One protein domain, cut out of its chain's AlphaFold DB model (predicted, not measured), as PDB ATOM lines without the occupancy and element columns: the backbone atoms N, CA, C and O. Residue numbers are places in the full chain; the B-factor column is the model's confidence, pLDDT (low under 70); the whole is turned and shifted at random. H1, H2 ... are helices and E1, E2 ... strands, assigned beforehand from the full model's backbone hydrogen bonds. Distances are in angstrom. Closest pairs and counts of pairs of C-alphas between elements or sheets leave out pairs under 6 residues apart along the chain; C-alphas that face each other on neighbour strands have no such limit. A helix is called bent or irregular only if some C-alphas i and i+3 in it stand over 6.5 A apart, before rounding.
ATOM      1  N   PRO A 184     -17.963  -8.670   8.498       97.31
ATOM      2  CA  PRO A 184     -17.439  -8.836   9.851       97.31
ATOM      3  C   PRO A 184     -15.997  -9.359   9.842       97.31
ATOM      4  O   PRO A 184     -15.684 -10.263   9.068       97.31
ATOM      5  N   GLN A 185     -15.145  -8.862  10.748       96.19
ATOM      6  CA  GLN A 185     -13.709  -9.184  10.756       96.19
ATOM      7  C   GLN A 185     -13.434 -10.696  10.729       96.19
ATOM      8  O   GLN A 185     -12.704 -11.166   9.867       96.19
ATOM      9  N   HIS A 186     -14.110 -11.480  11.575       97.19
ATOM     10  CA  HIS A 186     -13.929 -12.937  11.619       97.19
ATOM     11  C   HIS A 186     -14.307 -13.660  10.306       97.19
ATOM     12  O   HIS A 186     -13.800 -14.746  10.029       97.19
ATOM     13  N   ILE A 187     -15.206 -13.088   9.496       97.75
ATOM     14  CA  ILE A 187     -15.538 -13.605   8.159       97.75
ATOM     15  C   ILE A 187     -14.481 -13.166   7.146       97.75
ATOM     16  O   ILE A 187     -14.089 -13.964   6.298       97.75
ATOM     17  N   ARG A 188     -13.989 -11.927   7.253       95.62
ATOM     18  CA  ARG A 188     -12.898 -11.425   6.413       95.62
ATOM     19  C   ARG A 188     -11.629 -12.265   6.594       95.62
ATOM     20  O   ARG A 188     -11.102 -12.763   5.604       95.62
ATOM     21  N   ASP A 189     -11.235 -12.533   7.839       96.00
ATOM     22  CA  ASP A 189     -10.090 -13.390   8.178       96.00
ATOM     23  C   ASP A 189     -10.250 -14.802   7.583       96.00
ATOM     24  O   ASP A 189      -9.306 -15.388   7.042       96.00
ATOM     25  N   TYR A 190     -11.474 -15.350   7.635       96.81
ATOM     26  CA  TYR A 190     -11.790 -16.635   7.012       96.81
ATOM     27  C   TYR A 190     -11.593 -16.588   5.492       96.81
ATOM     28  O   TYR A 190     -10.993 -17.504   4.924       96.81
ATOM     29  N   TYR A 191     -12.071 -15.533   4.825       96.31
ATOM     30  CA  TYR A 191     -11.911 -15.388   3.381       96.31
ATOM     31  C   TYR A 191     -10.441 -15.298   2.970       96.31
ATOM     32  O   TYR A 191     -10.025 -16.022   2.065       96.31
ATOM     33  N   GLU A 192      -9.664 -14.462   3.657       91.81
ATOM     34  CA  GLU A 192      -8.235 -14.245   3.395       91.81
ATOM     35  C   GLU A 192      -7.404 -15.513   3.620       91.81
ATOM     36  O   GLU A 192      -6.461 -15.783   2.879       91.81
ATOM     37  N   THR A 193      -7.793 -16.338   4.595       95.00
ATOM     38  CA  THR A 193      -7.115 -17.611   4.877       95.00
ATOM     39  C   THR A 193      -7.472 -18.695   3.854       95.00
ATOM     40  O   THR A 193      -6.654 -19.563   3.544       95.00
ATOM     41  N   ARG A 194      -8.712 -18.700   3.345       94.94
ATOM     42  CA  ARG A 194      -9.265 -19.841   2.597       94.94
ATOM     43  C   ARG A 194      -9.253 -19.681   1.082       94.94
ATOM     44  O   ARG A 194      -9.249 -20.700   0.375       94.94
ATOM     45  N   TYR A 195      -9.288 -18.449   0.583       94.12
ATOM     46  CA  TYR A 195      -9.414 -18.151  -0.839       94.12
ATOM     47  C   TYR A 195      -8.322 -17.197  -1.309       94.12
ATOM     48  O   TYR A 195      -7.798 -16.376  -0.567       94.12
ATOM     49  N   ARG A 196      -8.006 -17.292  -2.602       91.50
ATOM     50  CA  ARG A 196      -7.112 -16.341  -3.259       91.50
ATOM     51  C   ARG A 196      -7.712 -14.936  -3.241       91.50
ATOM     52  O   ARG A 196      -8.919 -14.782  -3.433       91.50
ATOM     53  N   SER A 197      -6.855 -13.926  -3.110       89.88
ATOM     54  CA  SER A 197      -7.269 -12.522  -3.006       89.88
ATOM     55  C   SER A 197      -8.105 -12.052  -4.208       89.88
ATOM     56  O   SER A 197      -9.108 -11.364  -4.034       89.88
ATOM     57  N   GLU A 198      -7.761 -12.517  -5.414       89.31
ATOM     58  CA  GLU A 198      -8.492 -12.242  -6.663       89.31
ATOM     59  C   GLU A 198      -9.951 -12.706  -6.570       89.31
ATOM     60  O   GLU A 198     -10.875 -11.960  -6.887       89.31
ATOM     61  N   LYS A 199     -10.166 -13.922  -6.055       91.19
ATOM     62  CA  LYS A 199     -11.496 -14.526  -5.925       91.19
ATOM     63  C   LYS A 199     -12.364 -13.772  -4.918       91.19
ATOM     64  O   LYS A 199     -13.557 -13.585  -5.145       91.19
ATOM     65  N   VAL A 200     -11.772 -13.328  -3.809       93.94
ATOM     66  CA  VAL A 200     -12.479 -12.537  -2.787       93.94
ATOM     67  C   VAL A 200     -12.864 -11.161  -3.346       93.94
ATOM     68  O   VAL A 200     -14.002 -10.726  -3.175       93.94
ATOM     69  N   ARG A 201     -11.967 -10.502  -4.096       92.12
ATOM     70  CA  ARG A 201     -12.275  -9.238  -4.791       92.12
ATOM     71  C   ARG A 201     -13.352  -9.398  -5.862       92.12
ATOM     72  O   ARG A 201     -14.161  -8.485  -6.051       92.12
ATOM     73  N   GLU A 202     -13.358 -10.516  -6.582       91.12
ATOM     74  CA  GLU A 202     -14.407 -10.845  -7.551       91.12
ATOM     75  C   GLU A 202     -15.761 -11.008  -6.844       91.12
ATOM     76  O   GLU A 202     -16.751 -10.395  -7.242       91.12
ATOM     77  N   PHE A 203     -15.781 -11.742  -5.731       94.75
ATOM     78  CA  PHE A 203     -16.962 -11.932  -4.897       94.75
ATOM     79  C   PHE A 203     -17.544 -10.613  -4.380       94.75
ATOM     80  O   PHE A 203     -18.733 -10.360  -4.579       94.75
ATOM     81  N   TYR A 204     -16.719  -9.737  -3.796       95.62
ATOM     82  CA  TYR A 204     -17.169  -8.402  -3.390       95.62
ATOM     83  C   TYR A 204     -17.690  -7.582  -4.573       95.62
ATOM     84  O   TYR A 204     -18.649  -6.832  -4.416       95.62
ATOM     85  N   GLY A 205     -17.112  -7.766  -5.764       93.56
ATOM     86  CA  GLY A 205     -17.592  -7.151  -7.002       93.56
ATOM     87  C   GLY A 205     -19.012  -7.550  -7.360       93.56
ATOM     88  O   GLY A 205     -19.849  -6.679  -7.560       93.56
ATOM     89  N   TYR A 206     -19.314  -8.847  -7.387       94.19
ATOM     90  CA  TYR A 206     -20.673  -9.294  -7.699       94.19
ATOM     91  C   TYR A 206     -21.681  -8.907  -6.620       94.19
ATOM     92  O   TYR A 206     -22.815  -8.565  -6.950       94.19
ATOM     93  N   VAL A 207     -21.286  -8.903  -5.343       96.44
ATOM     94  CA  VAL A 207     -22.148  -8.402  -4.262       96.44
ATOM     95  C   VAL A 207     -22.447  -6.912  -4.459       96.44
ATOM     96  O   VAL A 207     -23.608  -6.516  -4.385       96.44
ATOM     97  N   ALA A 208     -21.435  -6.103  -4.776       95.94
ATOM     98  CA  ALA A 208     -21.587  -4.677  -5.062       95.94
ATOM     99  C   ALA A 208     -22.496  -4.421  -6.274       95.94
ATOM    100  O   ALA A 208     -23.440  -3.642  -6.179       95.94
ATOM    101  N   GLU A 209     -22.259  -5.115  -7.390       94.19
ATOM    102  CA  GLU A 209     -23.066  -4.993  -8.612       94.19
ATOM    103  C   GLU A 209     -24.529  -5.381  -8.370       94.19
ATOM    104  O   GLU A 209     -25.438  -4.685  -8.816       94.19
ATOM    105  N   THR A 210     -24.769  -6.442  -7.598       95.44
ATOM    106  CA  THR A 210     -26.132  -6.857  -7.226       95.44
ATOM    107  C   THR A 210     -26.802  -5.834  -6.317       95.44
ATOM    108  O   THR A 210     -27.983  -5.541  -6.488       95.44
ATOM    109  N   GLN A 211     -26.065  -5.269  -5.357       95.31
ATOM    110  CA  GLN A 211     -26.594  -4.230  -4.476       95.31
ATOM    111  C   GLN A 211     -26.948  -2.959  -5.262       95.31
ATOM    112  O   GLN A 211     -27.983  -2.349  -5.002       95.31
ATOM    113  N   ASP A 212     -26.117  -2.559  -6.225       94.31
ATOM    114  CA  ASP A 212     -26.381  -1.422  -7.110       94.31
ATOM    115  C   ASP A 212     -27.620  -1.661  -7.986       94.31
ATOM    116  O   ASP A 212     -28.473  -0.779  -8.097       94.31
ATOM    117  N   LEU A 213     -27.759  -2.867  -8.547       94.81
ATOM    118  CA  LEU A 213     -28.938  -3.267  -9.318       94.81
ATOM    119  C   LEU A 213     -30.217  -3.191  -8.475       94.81
ATOM    120  O   LEU A 213     -31.194  -2.575  -8.897       94.81
ATOM    121  N   ALA A 214     -30.187  -3.749  -7.263       95.19
ATOM    122  CA  ALA A 214     -31.307  -3.701  -6.329       95.19
ATOM    123  C   ALA A 214     -31.699  -2.260  -5.970       95.19
ATOM    124  O   ALA A 214     -32.871  -1.901  -6.047       95.19
ATOM    125  N   LYS A 215     -30.717  -1.400  -5.662       94.62
ATOM    126  CA  LYS A 215     -30.955   0.024  -5.372       94.62
ATOM    127  C   LYS A 215     -31.614   0.747  -6.548       94.62
ATOM    128  O   LYS A 215     -32.568   1.488  -6.338       94.62
ATOM    129  N   LYS A 216     -31.145   0.521  -7.783       95.31
ATOM    130  CA  LYS A 216     -31.745   1.113  -8.996       95.31
ATOM    131  C   LYS A 216     -33.185   0.655  -9.222       95.31
ATOM    132  O   LYS A 216     -33.988   1.431  -9.726       95.31
ATOM    133  N   ALA A 217     -33.495  -0.582  -8.846       96.00
ATOM    134  CA  ALA A 217     -34.832  -1.153  -8.939       96.00
ATOM    135  C   ALA A 217     -35.758  -0.750  -7.774       96.00
ATOM    136  O   ALA A 217     -36.926  -1.131  -7.763       96.00
ATOM    137  N   GLY A 218     -35.256   0.007  -6.790       96.00
ATOM    138  CA  GLY A 218     -36.013   0.383  -5.595       96.00
ATOM    139  C   GLY A 218     -36.234  -0.776  -4.617       96.00
ATOM    140  O   GLY A 218     -37.185  -0.748  -3.838       96.00
ATOM    141  N   TRP A 219     -35.393  -1.811  -4.664       95.62
ATOM    142  CA  TRP A 219     -35.489  -2.960  -3.770       95.62
ATOM    143  C   TRP A 219     -34.736  -2.700  -2.468       95.62
ATOM    144  O   TRP A 219     -33.518  -2.500  -2.459       95.62
ATOM    145  N   GLU A 220     -35.455  -2.765  -1.356       93.06
ATOM    146  CA  GLU A 220     -34.870  -2.691  -0.019       93.06
ATOM    147  C   GLU A 220     -34.357  -4.071   0.404       93.06
ATOM    148  O   GLU A 220     -35.135  -5.014   0.569       93.06
ATOM    149  N   LEU A 221     -33.031  -4.201   0.511       95.75
ATOM    150  CA  LEU A 221     -32.356  -5.456   0.830       95.75
ATOM    151  C   LEU A 221     -31.238  -5.264   1.855       95.75
ATOM    152  O   LEU A 221     -30.376  -4.394   1.704       95.75
ATOM    153  N   THR A 222     -31.183  -6.168   2.827       96.19
ATOM    154  CA  THR A 222     -30.103  -6.272   3.811       96.19
ATOM    155  C   THR A 222     -29.072  -7.305   3.359       96.19
ATOM    156  O   THR A 222     -29.416  -8.431   2.991       96.19
ATOM    157  N   LEU A 223     -27.785  -6.950   3.412       97.62
ATOM    158  CA  LEU A 223     -26.688  -7.887   3.153       97.62
ATOM    159  C   LEU A 223     -26.338  -8.665   4.423       97.62
ATOM    160  O   LEU A 223     -26.128  -8.066   5.476       97.62
ATOM    161  N   LYS A 224     -26.193  -9.989   4.317       97.62
ATOM    162  CA  LYS A 224     -25.644 -10.820   5.401       97.62
ATOM    163  C   LYS A 224     -24.545 -11.734   4.879       97.62
ATOM    164  O   LYS A 224     -24.776 -12.560   3.995       97.62
ATOM    165  N   PHE A 225     -23.356 -11.593   5.456       98.00
ATOM    166  CA  PHE A 225     -22.175 -12.371   5.097       98.00
ATOM    167  C   PHE A 225     -22.047 -13.626   5.955       98.00
ATOM    168  O   PHE A 225     -22.280 -13.610   7.160       98.00
ATOM    169  N   THR A 226     -21.628 -14.713   5.318       96.62
ATOM    170  CA  THR A 226     -21.269 -15.984   5.950       96.62
ATOM    171  C   THR A 226     -19.903 -16.428   5.439       96.62
ATOM    172  O   THR A 226     -19.394 -15.883   4.464       96.62
ATOM    173  N   GLN A 227     -19.332 -17.485   6.010       96.25
ATOM    174  CA  GLN A 227     -18.082 -18.065   5.508       96.25
ATOM    175  C   GLN A 227     -18.154 -18.543   4.043       96.25
ATOM    176  O   GLN A 227     -17.114 -18.694   3.411       96.25
ATOM    177  N   ARG A 228     -19.355 -18.772   3.492       94.25
ATOM    178  CA  ARG A 228     -19.540 -19.381   2.162       94.25
ATOM    179  C   ARG A 228     -20.209 -18.476   1.136       94.25
ATOM    180  O   ARG A 228     -20.074 -18.724  -0.059       94.25
ATOM    181  N   TYR A 229     -20.964 -17.472   1.568       96.12
ATOM    182  CA  TYR A 229     -21.758 -16.626   0.679       96.12
ATOM    183  C   TYR A 229     -22.148 -15.291   1.324       96.12
ATOM    184  O   TYR A 229     -22.132 -15.157   2.550       96.12
ATOM    185  N   CYS A 230     -22.574 -14.337   0.495       97.94
ATOM    186  CA  CYS A 230     -23.310 -13.142   0.918       97.94
ATOM    187  C   CYS A 230     -24.748 -13.253   0.409       97.94
ATOM    188  O   CYS A 230     -24.970 -13.410  -0.793       97.94
ATOM    189  N   GLY A 231     -25.706 -13.240   1.335       97.56
ATOM    190  CA  GLY A 231     -27.132 -13.292   1.037       97.56
ATOM    191  C   GLY A 231     -27.757 -11.903   1.065       97.56
ATOM    192  O   GLY A 231     -27.393 -11.076   1.901       97.56
ATOM    193  N   PHE A 232     -28.729 -11.689   0.188       97.88
ATOM    194  CA  PHE A 232     -29.592 -10.517   0.128       97.88
ATOM    195  C   PHE A 232     -30.925 -10.890   0.767       97.88
ATOM    196  O   PHE A 232     -31.531 -11.898   0.393       97.88
ATOM    197  N   TRP A 233     -31.348 -10.111   1.755       97.31
ATOM    198  CA  TRP A 233     -32.526 -10.374   2.573       97.31
ATOM    199  C   TRP A 233     -33.550  -9.272   2.385       97.31
ATOM    200  O   TRP A 233     -33.192  -8.105   2.453       97.31
ATOM    201  N   VAL A 234     -34.804  -9.650   2.167       95.69
ATOM    202  CA  VAL A 234     -35.944  -8.736   2.134       95.69
ATOM    203  C   VAL A 234     -36.730  -8.871   3.431       95.69
ATOM    204  O   VAL A 234     -36.868  -9.976   3.958       95.69
ATOM    205  N   GLU A 235     -37.251  -7.765   3.941       94.62
ATOM    206  CA  GLU A 235     -38.243  -7.782   5.009       94.62
ATOM    207  C   GLU A 235     -39.633  -7.987   4.403       94.62
ATOM    208  O   GLU A 235     -40.050  -7.263   3.500       94.62
ATOM    209  N   ARG A 236     -40.342  -9.025   4.849       90.44
ATOM    210  CA  ARG A 236     -41.686  -9.315   4.346       90.44
ATOM    211  C   ARG A 236     -42.691  -8.282   4.802       90.44
ATOM    212  O   ARG A 236     -42.844  -8.060   6.001       90.44
ATOM    213  N   GLU A 237     -43.513  -7.806   3.878       88.69
ATOM    214  CA  GLU A 237     -44.578  -6.857   4.214       88.69
ATOM    215  C   GLU A 237     -45.617  -7.475   5.154       88.69
ATOM    216  O   GLU A 237     -46.093  -6.825   6.080       88.69
ATOM    217  N   THR A 238     -45.908  -8.766   4.975       88.12
ATOM    218  CA  THR A 238     -46.985  -9.455   5.697       88.12
ATOM    219  C   THR A 238     -46.736  -9.623   7.193       88.12
ATOM    220  O   THR A 238     -47.690  -9.677   7.962       88.12
ATOM    221  N   ASP A 239     -45.480  -9.796   7.612       90.75
ATOM    222  CA  ASP A 239     -45.155 -10.124   9.008       90.75
ATOM    223  C   ASP A 239     -43.784  -9.632   9.487       90.75
ATOM    224  O   ASP A 239     -43.316 -10.074  10.538       90.75
ATOM    225  N   GLN A 240     -43.144  -8.743   8.723       89.88
ATOM    226  CA  GLN A 240     -41.873  -8.097   9.064       89.88
ATOM    227  C   GLN A 240     -40.721  -9.095   9.305       89.88
ATOM    228  O   GLN A 240     -39.712  -8.787   9.937       89.88
ATOM    229  N   ARG A 241     -40.845 -10.339   8.816       92.06
ATOM    230  CA  ARG A 241     -39.753 -11.317   8.885       92.06
ATOM    231  C   ARG A 241     -38.764 -11.085   7.761       92.06
ATOM    232  O   ARG A 241     -39.145 -11.015   6.594       92.06
ATOM    233  N   GLU A 242     -37.483 -11.099   8.100       93.69
ATOM    234  CA  GLU A 242     -36.424 -11.113   7.099       93.69
ATOM    235  C   GLU A 242     -36.319 -12.486   6.427       93.69
ATOM    236  O   GLU A 242     -36.137 -13.524   7.074       93.69
ATOM    237  N   ILE A 243     -36.363 -12.490   5.099       92.62
ATOM    238  CA  ILE A 243     -36.190 -13.672   4.267       92.62
ATOM    239  C   ILE A 243     -35.093 -13.409   3.254       92.62
ATOM    240  O   ILE A 243     -35.139 -12.457   2.485       92.62
ATOM    241  N   TRP A 244     -34.108 -14.298   3.208       92.56
ATOM    242  CA  TRP A 244     -33.114 -14.264   2.147       92.56
ATOM    243  C   TRP A 244     -33.740 -14.687   0.818       92.56
ATOM    244  O   TRP A 244     -34.484 -15.670   0.759       92.56
ATOM    245  N   VAL A 245     -33.420 -13.951  -0.241       94.56
ATOM    246  CA  VAL A 245     -34.016 -14.116  -1.573       94.56
ATOM    247  C   VAL A 245     -33.031 -14.686  -2.581       94.56
ATOM    248  O   VAL A 245     -33.375 -15.560  -3.375       94.56
ATOM    249  N   TYR A 246     -31.782 -14.244  -2.518       96.31
ATOM    250  CA  TYR A 246     -30.698 -14.698  -3.379       96.31
ATOM    251  C   TYR A 246     -29.352 -14.314  -2.774       96.31
ATOM    252  O   TYR A 246     -29.283 -13.641  -1.747       96.31
ATOM    253  N   GLY A 247     -28.266 -14.741  -3.404       96.25
ATOM    254  CA  GLY A 247     -26.933 -14.325  -3.011       96.25
ATOM    255  C   GLY A 247     -25.838 -14.813  -3.936       96.25
ATOM    256  O   GLY A 247     -26.076 -15.566  -4.881       96.25
ATOM    257  N   VAL A 248     -24.622 -14.376  -3.630       96.31
ATOM    258  CA  VAL A 248     -23.398 -14.779  -4.327       96.31
ATOM    259  C   VAL A 248     -22.689 -15.818  -3.470       96.31
ATOM    260  O   VAL A 248     -22.521 -15.608  -2.272       96.31
ATOM    261  N   HIS A 249     -22.267 -16.934  -4.058       95.00
ATOM    262  CA  HIS A 249     -21.642 -18.051  -3.354       95.00
ATOM    263  C   HIS A 249     -20.152 -18.180  -3.696       95.00
ATOM    264  O   HIS A 249     -19.781 -18.339  -4.862       95.00
ATOM    265  N   LEU A 250     -19.312 -18.170  -2.659       93.94
ATOM    266  CA  LEU A 250     -17.851 -18.082  -2.723       93.94
ATOM    267  C   LEU A 250     -17.158 -19.429  -2.968       93.94
ATOM    268  O   LEU A 250     -16.078 -19.464  -3.549       93.94
ATOM    269  N   ASP A 251     -17.756 -20.555  -2.569       91.56
ATOM    270  CA  ASP A 251     -17.098 -21.869  -2.707       91.56
ATOM    271  C   ASP A 251     -16.899 -22.340  -4.154       91.56
ATOM    272  O   ASP A 251     -15.953 -23.074  -4.444       91.56
ATOM    273  N   TYR A 252     -17.737 -21.895  -5.088       89.50
ATOM    274  CA  TYR A 252     -17.690 -22.368  -6.470       89.50
ATOM    275  C   TYR A 252     -16.557 -21.716  -7.271       89.50
ATOM    276  O   TYR A 252     -16.086 -20.627  -6.938       89.50
ATOM    277  N   ASN A 253     -16.091 -22.399  -8.320       85.62
ATOM    278  CA  ASN A 253     -15.161 -21.836  -9.297       85.62
ATOM    279  C   ASN A 253     -15.621 -22.159 -10.739       85.62
ATOM    280  O   ASN A 253     -15.469 -23.312 -11.172       85.62
ATOM    281  N   PRO A 254     -16.192 -21.189 -11.478       86.12
ATOM    282  CA  PRO A 254     -16.398 -19.786 -11.092       86.12
ATOM    283  C   PRO A 254     -17.450 -19.621  -9.987       86.12
ATOM    284  O   PRO A 254     -18.176 -20.569  -9.670       86.12
ATOM    285  N   LEU A 255     -17.521 -18.421  -9.405       91.00
ATOM    286  CA  LEU A 255     -18.550 -18.039  -8.435       91.00
ATOM    287  C   LEU A 255     -19.964 -18.304  -8.987       91.00
ATOM    288  O   LEU A 255     -20.179 -18.382 -10.201       91.00
ATOM    289  N   ARG A 256     -20.948 -18.466  -8.095       91.12
ATOM    290  CA  ARG A 256     -22.346 -18.760  -8.470       91.12
ATOM    291  C   ARG A 256     -23.318 -17.797  -7.811       91.12
ATOM    292  O   ARG A 256     -23.135 -17.458  -6.647       91.12
ATOM    293  N   PHE A 257     -24.387 -17.449  -8.524       93.06
ATOM    294  CA  PHE A 257     -25.593 -16.920  -7.891       93.06
ATOM    295  C   PHE A 257     -26.469 -18.076  -7.435       93.06
ATOM    296  O   PHE A 257     -26.629 -19.053  -8.168       93.06
ATOM    297  N   PHE A 258     -27.062 -17.955  -6.256       93.94
ATOM    298  CA  PHE A 258     -28.156 -18.814  -5.820       93.94
ATOM    299  C   PHE A 258     -29.400 -17.963  -5.607       93.94
ATOM    300  O   PHE A 258     -29.308 -16.826  -5.147       93.94
ATOM    301  N   VAL A 259     -30.559 -18.510  -5.955       94.56
ATOM    302  CA  VAL A 259     -31.846 -17.811  -5.898       94.56
ATOM    303  C   VAL A 259     -32.882 -18.733  -5.268       94.56
ATOM    304  O   VAL A 259     -32.992 -19.903  -5.644       94.56
ATOM    305  N   LYS A 260     -33.639 -18.217  -4.297       93.38
ATOM    306  CA  LYS A 260     -34.660 -18.955  -3.548       93.38
ATOM    307  C   LYS A 260     -35.955 -19.066  -4.346       93.38
ATOM    308  O   LYS A 260     -36.926 -18.372  -4.087       93.38
ATOM    309  N   ILE A 261     -35.991 -19.937  -5.333       91.75
ATOM    310  CA  ILE A 261     -37.182 -20.202  -6.151       91.75
ATOM    311  C   ILE A 261     -37.351 -21.707  -6.290       91.75
ATOM    312  O   ILE A 261     -36.415 -22.446  -6.001       91.75
ATOM    313  N   THR A 262     -38.529 -22.176  -6.688       91.56
ATOM    314  CA  THR A 262     -38.747 -23.605  -6.943       91.56
ATOM    315  C   THR A 262     -38.073 -24.035  -8.245       91.56
ATOM    316  O   THR A 262     -37.704 -23.210  -9.086       91.56
ATOM    317  N   GLN A 263     -37.933 -25.349  -8.436       90.19
ATOM    318  CA  GLN A 263     -37.419 -25.890  -9.692       90.19
ATOM    319  C   GLN A 263     -38.299 -25.463 -10.870       90.19
ATOM    320  O   GLN A 263     -37.787 -24.942 -11.855       90.19
ATOM    321  N   GLU A 264     -39.615 -25.605 -10.737       90.56
ATOM    322  CA  GLU A 264     -40.579 -25.238 -11.775       90.56
ATOM    323  C   GLU A 264     -40.483 -23.750 -12.153       90.56
ATOM    324  O   GLU A 264     -40.468 -23.403 -13.331       90.56
ATOM    325  N   GLU A 265     -40.355 -22.856 -11.167       91.62
ATOM    326  CA  GLU A 265     -40.161 -21.418 -11.405       91.62
ATOM    327  C   GLU A 265     -38.854 -21.142 -12.151       91.62
ATOM    328  O   GLU A 265     -38.829 -20.362 -13.101       91.62
ATOM    329  N   SER A 266     -37.773 -21.821 -11.760       90.19
ATOM    330  CA  SER A 266     -36.475 -21.682 -12.422       90.19
ATOM    331  C   SER A 266     -36.514 -22.154 -13.881       90.19
ATOM    332  O   SER A 266     -35.925 -21.520 -14.757       90.19
ATOM    333  N   GLU A 267     -37.258 -23.223 -14.169       88.62
ATOM    334  CA  GLU A 267     -37.441 -23.751 -15.521       88.62
ATOM    335  C   GLU A 267     -38.307 -22.816 -16.371       88.62
ATOM    336  O   GLU A 267     -37.975 -22.566 -17.532       88.62
ATOM    337  N   LYS A 268     -39.365 -22.233 -15.789       88.69
ATOM    338  CA  LYS A 268     -40.187 -21.207 -16.448       88.69
ATOM    339  C   LYS A 268     -39.349 -19.988 -16.833       88.69
ATOM    340  O   LYS A 268     -39.362 -19.591 -17.996       88.69
ATOM    341  N   LEU A 269     -38.569 -19.444 -15.896       87.38
ATOM    342  CA  LEU A 269     -37.693 -18.292 -16.141       87.38
ATOM    343  C   LEU A 269     -36.625 -18.598 -17.199       87.38
ATOM    344  O   LEU A 269     -36.362 -17.765 -18.067       87.38
ATOM    345  N   ARG A 270     -36.046 -19.807 -17.180       84.75
ATOM    346  CA  ARG A 270     -35.118 -20.264 -18.222       84.75
ATOM    347  C   ARG A 270     -35.777 -20.280 -19.597       84.75
ATOM    348  O   ARG A 270     -35.183 -19.783 -20.547       84.75
ATOM    349  N   ASN A 271     -36.976 -20.843 -19.715       85.38
ATOM    350  CA  ASN A 271     -37.672 -20.942 -20.999       85.38
ATOM    351  C   ASN A 271     -38.104 -19.567 -21.526       85.38
ATOM    352  O   ASN A 271     -38.078 -19.341 -22.730       85.38
ATOM    353  N   GLN A 272     -38.478 -18.652 -20.629       84.88
ATOM    354  CA  GLN A 272     -38.954 -17.320 -20.993       84.88
ATOM    355  C   GLN A 272     -37.822 -16.370 -21.402       84.88
ATOM    356  O   GLN A 272     -37.977 -15.611 -22.355       84.88
ATOM    357  N   TYR A 273     -36.696 -16.403 -20.690       80.62
ATOM    358  CA  TYR A 273     -35.634 -15.403 -20.841       80.62
ATOM    359  C   TYR A 273     -34.290 -15.984 -21.303       80.62
ATOM    360  O   TYR A 273     -33.325 -15.247 -21.496       80.62
ATOM    361  N   GLY A 274     -34.194 -17.305 -21.479       71.00
ATOM    362  CA  GLY A 274     -32.978 -17.982 -21.935       71.00
ATOM    363  C   GLY A 274     -31.885 -18.124 -20.870       71.00
ATOM    364  O   GLY A 274     -30.748 -18.459 -21.203       71.00
ATOM    365  N   TYR A 275     -32.185 -17.879 -19.589       68.00
ATOM    366  CA  TYR A 275     -31.186 -17.969 -18.520       68.00
ATOM    367  C   TYR A 275     -30.821 -19.414 -18.196       68.00
ATOM    368  O   TYR A 275     -31.645 -20.189 -17.715       68.00
ATOM    369  N   GLY A 276     -29.557 -19.779 -18.393       58.38
ATOM    370  CA  GLY A 276     -29.058 -21.095 -18.003       58.38
ATOM    371  C   GLY A 276     -29.039 -21.274 -16.481       58.38
ATOM    372  O   GLY A 276     -28.095 -20.844 -15.818       58.38
ATOM    373  N   THR A 277     -30.038 -21.961 -15.922       59.97
ATOM    374  CA  THR A 277     -29.913 -22.622 -14.614       59.97
ATOM    375  C   THR A 277     -28.863 -23.718 -14.731       59.97
ATOM    376  O   THR A 277     -28.967 -24.566 -15.618       59.97
ATOM    377  N   VAL A 278     -27.871 -23.735 -13.846       64.25
ATOM    378  CA  VAL A 278     -26.808 -24.752 -13.897       64.25
ATOM    379  C   VAL A 278     -27.256 -26.023 -13.199       64.25
ATOM    380  O   VAL A 278     -27.028 -27.111 -13.712       64.25
ATOM    381  N   TYR A 279     -27.911 -25.886 -12.047       81.00
ATOM    382  CA  TYR A 279     -28.607 -26.975 -11.370       81.00
ATOM    383  C   TYR A 279     -29.562 -26.417 -10.308       81.00
ATOM    384  O   TYR A 279     -29.482 -25.248  -9.918       81.00
ATOM    385  N   TYR A 280     -30.450 -27.281  -9.825       83.06
ATOM    386  CA  TYR A 280     -31.367 -27.000  -8.727       83.06
ATOM    387  C   TYR A 280     -31.015 -27.862  -7.511       83.06
ATOM    388  O   TYR A 280     -30.824 -29.071  -7.641       83.06
ATOM    389  N   HIS A 281     -30.929 -27.255  -6.327       80.12
ATOM    390  CA  HIS A 281     -30.675 -27.972  -5.079       80.12
ATOM    391  C   HIS A 281     -31.995 -28.284  -4.366       80.12
ATOM    392  O   HIS A 281     -32.505 -27.478  -3.584       80.12
ATOM    393  N   THR A 282     -32.517 -29.489  -4.588       71.75
ATOM    394  CA  THR A 282     -33.838 -29.936  -4.110       71.75
ATOM    395  C   THR A 282     -34.041 -29.770  -2.606       71.75
ATOM    396  O   THR A 282     -35.047 -29.206  -2.194       71.75
ATOM    397  N   HIS A 283     -33.065 -30.168  -1.786       66.94
ATOM    398  CA  HIS A 283     -33.194 -30.101  -0.322       66.94
ATOM    399  C   HIS A 283     -33.213 -28.683   0.263       66.94
ATOM    400  O   HIS A 283     -33.717 -28.492   1.363       66.94
ATOM    401  N   VAL A 284     -32.649 -27.697  -0.441       74.62
ATOM    402  CA  VAL A 284     -32.508 -26.320   0.069       74.62
ATOM    403  C   VAL A 284     -33.480 -25.371  -0.651       74.62
ATOM    404  O   VAL A 284     -33.689 -24.245  -0.206       74.62
ATOM    405  N   GLY A 285     -34.111 -25.824  -1.741       84.31
ATOM    406  CA  GLY A 285     -35.083 -25.041  -2.502       84.31
ATOM    407  C   GLY A 285     -34.444 -23.866  -3.240       84.31
ATOM    408  O   GLY A 285     -34.911 -22.734  -3.111       84.31
ATOM    409  N   GLN A 286     -33.323 -24.112  -3.927       89.69
ATOM    410  CA  GLN A 286     -32.518 -23.059  -4.554       89.69
ATOM    411  C   GLN A 286     -32.123 -23.410  -5.985       89.69
ATOM    412  O   GLN A 286     -31.632 -24.510  -6.249       89.69
ATOM    413  N   ALA A 287     -32.242 -22.439  -6.886       91.50
ATOM    414  CA  ALA A 287     -31.683 -22.507  -8.230       91.50
ATOM    415  C   ALA A 287     -30.308 -21.829  -8.266       91.50
ATOM    416  O   ALA A 287     -30.148 -20.724  -7.745       91.50
ATOM    417  N   PHE A 288     -29.326 -22.480  -8.892       91.44
ATOM    418  CA  PHE A 288     -27.974 -21.949  -9.054       91.44
ATOM    419  C   PHE A 288     -27.724 -21.504 -10.494       91.44
ATOM    420  O   PHE A 288     -27.995 -22.239 -11.446       91.44
ATOM    421  N   TYR A 289     -27.134 -20.322 -10.643       89.44
ATOM    422  CA  TYR A 289     -26.843 -19.681 -11.922       89.44
ATOM    423  C   TYR A 289     -25.343 -19.419 -12.065       89.44
ATOM    424  O   TYR A 289     -24.637 -19.129 -11.093       89.44
ATOM    425  N   THR A 290     -24.833 -19.532 -13.294       85.38
ATOM    426  CA  THR A 290     -23.527 -18.955 -13.643       85.38
ATOM    427  C   THR A 290     -23.638 -17.454 -13.493       85.38
ATOM    428  O   THR A 290     -24.618 -16.876 -13.960       85.38
ATOM    429  N   ILE A 291     -22.648 -16.831 -12.863       80.44
ATOM    430  CA  ILE A 291     -22.624 -15.379 -12.816       80.44
ATOM    431  C   ILE A 291     -22.278 -14.861 -14.219       80.44
ATOM    432  O   ILE A 291     -21.215 -15.203 -14.744       80.44
ATOM    433  N   PRO A 292     -23.173 -14.106 -14.877       76.19
ATOM    434  CA  PRO A 292     -22.849 -13.479 -16.151       76.19
ATOM    435  C   PRO A 292     -21.764 -12.415 -15.964       76.19
ATOM    436  O   PRO A 292     -21.574 -11.883 -14.875       76.19
ATOM    437  N   GLY A 293     -21.108 -12.027 -17.062       72.69
ATOM    438  CA  GLY A 293     -20.207 -10.871 -17.038       72.69
ATOM    439  C   GLY A 293     -20.895  -9.600 -16.525       72.69
ATOM    440  O   GLY A 293     -20.265  -8.827 -15.811       72.69
ATOM    441  N   ASN A 294     -22.187  -9.427 -16.838       83.12
ATOM    442  CA  ASN A 294     -23.039  -8.351 -16.334       83.12
ATOM    443  C   ASN A 294     -24.201  -8.908 -15.493       83.12
ATOM    444  O   ASN A 294     -25.059  -9.596 -16.051       83.12
ATOM    445  N   VAL A 295     -24.265  -8.561 -14.201       88.06
ATOM    446  CA  VAL A 295     -25.342  -8.967 -13.275       88.06
ATOM    447  C   VAL A 295     -26.730  -8.518 -13.744       88.06
ATOM    448  O   VAL A 295     -27.695  -9.229 -13.471       88.06
ATOM    449  N   ASP A 296     -26.846  -7.442 -14.531       88.44
ATOM    450  CA  ASP A 296     -28.127  -7.006 -15.116       88.44
ATOM    451  C   ASP A 296     -28.792  -8.112 -15.947       88.44
ATOM    452  O   ASP A 296     -30.013  -8.166 -16.066       88.44
ATOM    453  N   GLN A 297     -28.005  -9.043 -16.499       87.06
ATOM    454  CA  GLN A 297     -28.560 -10.186 -17.218       87.06
ATOM    455  C   GLN A 297     -29.391 -11.089 -16.306       87.06
ATOM    456  O   GLN A 297     -30.237 -11.796 -16.815       87.06
ATOM    457  N   LEU A 298     -29.206 -11.080 -14.985       89.69
ATOM    458  CA  LEU A 298     -30.041 -11.843 -14.054       89.69
ATOM    459  C   LEU A 298     -31.254 -11.056 -13.546       89.69
ATOM    460  O   LEU A 298     -31.999 -11.600 -12.731       89.69
ATOM    461  N   PHE A 299     -31.480  -9.821 -14.011       92.44
ATOM    462  CA  PHE A 299     -32.500  -8.926 -13.461       92.44
ATOM    463  C   PHE A 299     -33.867  -9.599 -13.304       92.44
ATOM    464  O   PHE A 299     -34.364  -9.658 -12.186       92.44
ATOM    465  N   SER A 300     -34.427 -10.200 -14.360       92.12
ATOM    466  CA  SER A 300     -35.770 -10.801 -14.294       92.12
ATOM    467  C   SER A 300     -35.857 -11.965 -13.297       92.12
ATOM    468  O   SER A 300     -36.908 -12.208 -12.711       92.12
ATOM    469  N   VAL A 301     -34.756 -12.694 -13.078       92.38
ATOM    470  CA  VAL A 301     -34.696 -13.776 -12.080       92.38
ATOM    471  C   VAL A 301     -34.662 -13.200 -10.665       92.38
ATOM    472  O   VAL A 301     -35.355 -13.700  -9.778       92.38
ATOM    473  N   LEU A 302     -33.854 -12.161 -10.450       94.25
ATOM    474  CA  LEU A 302     -33.730 -11.494  -9.155       94.25
ATOM    475  C   LEU A 302     -35.021 -10.749  -8.788       94.25
ATOM    476  O   LEU A 302     -35.457 -10.831  -7.643       94.25
ATOM    477  N   GLU A 303     -35.666 -10.108  -9.761       95.31
ATOM    478  CA  GLU A 303     -36.951  -9.421  -9.611       95.31
ATOM    479  C   GLU A 303     -38.063 -10.396  -9.231       95.31
ATOM    480  O   GLU A 303     -38.781 -10.177  -8.255       95.31
ATOM    481  N   PHE A 304     -38.166 -11.519  -9.950       94.38
ATOM    482  CA  PHE A 304     -39.137 -12.561  -9.630       94.38
ATOM    483  C   PHE A 304     -38.971 -13.055  -8.187       94.38
ATOM    484  O   PHE A 304     -39.945 -13.152  -7.439       94.38
ATOM    485  N   ALA A 305     -37.732 -13.342  -7.775       94.56
ATOM    486  CA  ALA A 305     -37.446 -13.784  -6.416       94.56
ATOM    487  C   ALA A 305     -37.760 -12.697  -5.375       94.56
ATOM    488  O   ALA A 305     -38.316 -13.008  -4.323       94.56
ATOM    489  N   TYR A 306     -37.436 -11.437  -5.665       95.56
ATOM    490  CA  TYR A 306     -37.735 -10.314  -4.786       95.56
ATOM    491  C   TYR A 306     -39.241 -10.181  -4.529       95.56
ATOM    492  O   TYR A 306     -39.665 -10.255  -3.376       95.56
ATOM    493  N   ASN A 307     -40.047 -10.078  -5.590       94.31
ATOM    494  CA  ASN A 307     -41.500  -9.892  -5.489       94.31
ATOM    495  C   ASN A 307     -42.167 -11.060  -4.750       94.31
ATOM    496  O   ASN A 307     -42.892 -10.850  -3.775       94.31
ATOM    497  N   LYS A 308     -41.808 -12.296  -5.130       92.56
ATOM    498  CA  LYS A 308     -42.309 -13.524  -4.501       92.56
ATOM    499  C   LYS A 308     -42.115 -13.537  -2.987       92.56
ATOM    500  O   LYS A 308     -43.003 -13.967  -2.254       92.56
ATOM    501  N   HIS A 309     -40.926 -13.164  -2.512       92.38
ATOM    502  CA  HIS A 309     -40.605 -13.266  -1.085       92.38
ATOM    503  C   HIS A 309     -41.012 -12.041  -0.291       92.38
ATOM    504  O   HIS A 309     -41.301 -12.204   0.889       92.38
ATOM    505  N   ARG A 310     -41.075 -10.856  -0.907       90.62
ATOM    506  CA  ARG A 310     -41.600  -9.644  -0.267       90.62
ATOM    507  C   ARG A 310     -43.089  -9.782   0.076       90.62
ATOM    508  O   ARG A 310     -43.511  -9.278   1.116       90.62
ATOM    509  N   GLY A 311     -43.832 -10.534  -0.743       77.62
ATOM    510  CA  GLY A 311     -45.264 -10.794  -0.574       77.62
ATOM    511  C   GLY A 311     -46.156 -10.021  -1.549       77.62
ATOM    512  O   GLY A 311     -47.306  -9.764  -1.201       77.62
TER     513      GLY A 311
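AT A GLANCE: This is residues 184 to 311 of the 312 residues of the protein "HSDR_N_2 domain-containing protein" of Candidatus Poribacteria bacterium (UniProt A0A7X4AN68). A strongly twisted wall of six antiparallel strands has helices over one face: H2 and H4 over its E2, E3 and E4 part, and H3 over E6 and E5, making two layers. H1, off the sheet, lies at one end of the longest axis. The printed part has 128 residues, with four named helices and six named strands in the order H1 H2 E1 E2 E3 E4 H3 E5 E6 H4. The sheet runs E1 E2 E3 E4 E6 E5, and the class is mixed, helices and strands. The whole is compact, with a radius of gyration of the C-alphas of 14.3 A and spans of 39 by 32 by 31 A.

HOW THE PARTS SIT: Start with E1, residues 222 to 225, E2, 229 to 235, E3, 242 to 249, and E4, 256 to 259: a meander, each strand the antiparallel neighbour of the one before. Look for N 224 and O 231 at 2.9 A, N 232 and O 246 at 2.8 A, and N 247 and O 258 at 2.9 A, within hydrogen-bond range. E6, residues 286 to 290, is the antiparallel neighbour of E4, with N 289 and O 257 at 2.8 A; E5, residues 277 to 281, forms a hairpin with E6, with N 278 and O 288 at 2.8 A. H3, residues 263 to 273, lies over E6 and E5 at a height over the sheet of 10.0 A, its closest C-alphas to E5 being Gln 263 and Tyr 280, 6.2 A. E4, H3 and E5 form a split strand-helix-strand unit, two strands running the same way with E6 between them, its crossover right-handed. H4, residues 295 to 310, lies over E3 and E4 at a height of 8.7 A; H2, residues 197 to 216, is on the same face, over E2 and E3, at 9.4 A. With residues 206 to 213 alone H2 touches H4, closest at the C-alphas of Thr 210 and Val 295, 6.5 A, at a steep tilt of 61 degrees. H1, residues 185 to 194, is not on the sheet and is close to H2 but not clearly touching, the closest C-alphas being Tyr 191 and Val 200, 6.8 A. Every O i to N i+4 pair is within hydrogen-bond range in H1, H2 and H3; in H4 it is 9 of 12.

IN THESE COORDINATES: Find C-alpha 185 at (-13.709, -9.184, 10.756), where H1 begins. H2 runs 28.7 A from C-alpha 197 at (-7.269, -12.522, -3.006). E2 spans 19.2 A and E3 19.4 A, with a bend of 59 degrees at residue 245. H4 is 20.8 A long, irregular, with C-alphas 297 and 300 7.8 A apart, and ends at C-alpha 310 at (-41.600, -9.644, -0.267).

THE WHOLE: The C-alphas of Gln 185 and Asn 271 are the farthest apart, 41.5 A. The printed part has no cut and no long link. The mean pLDDT of the printed part is 90.4; residues 275 to 278 and residue 283 are under 70.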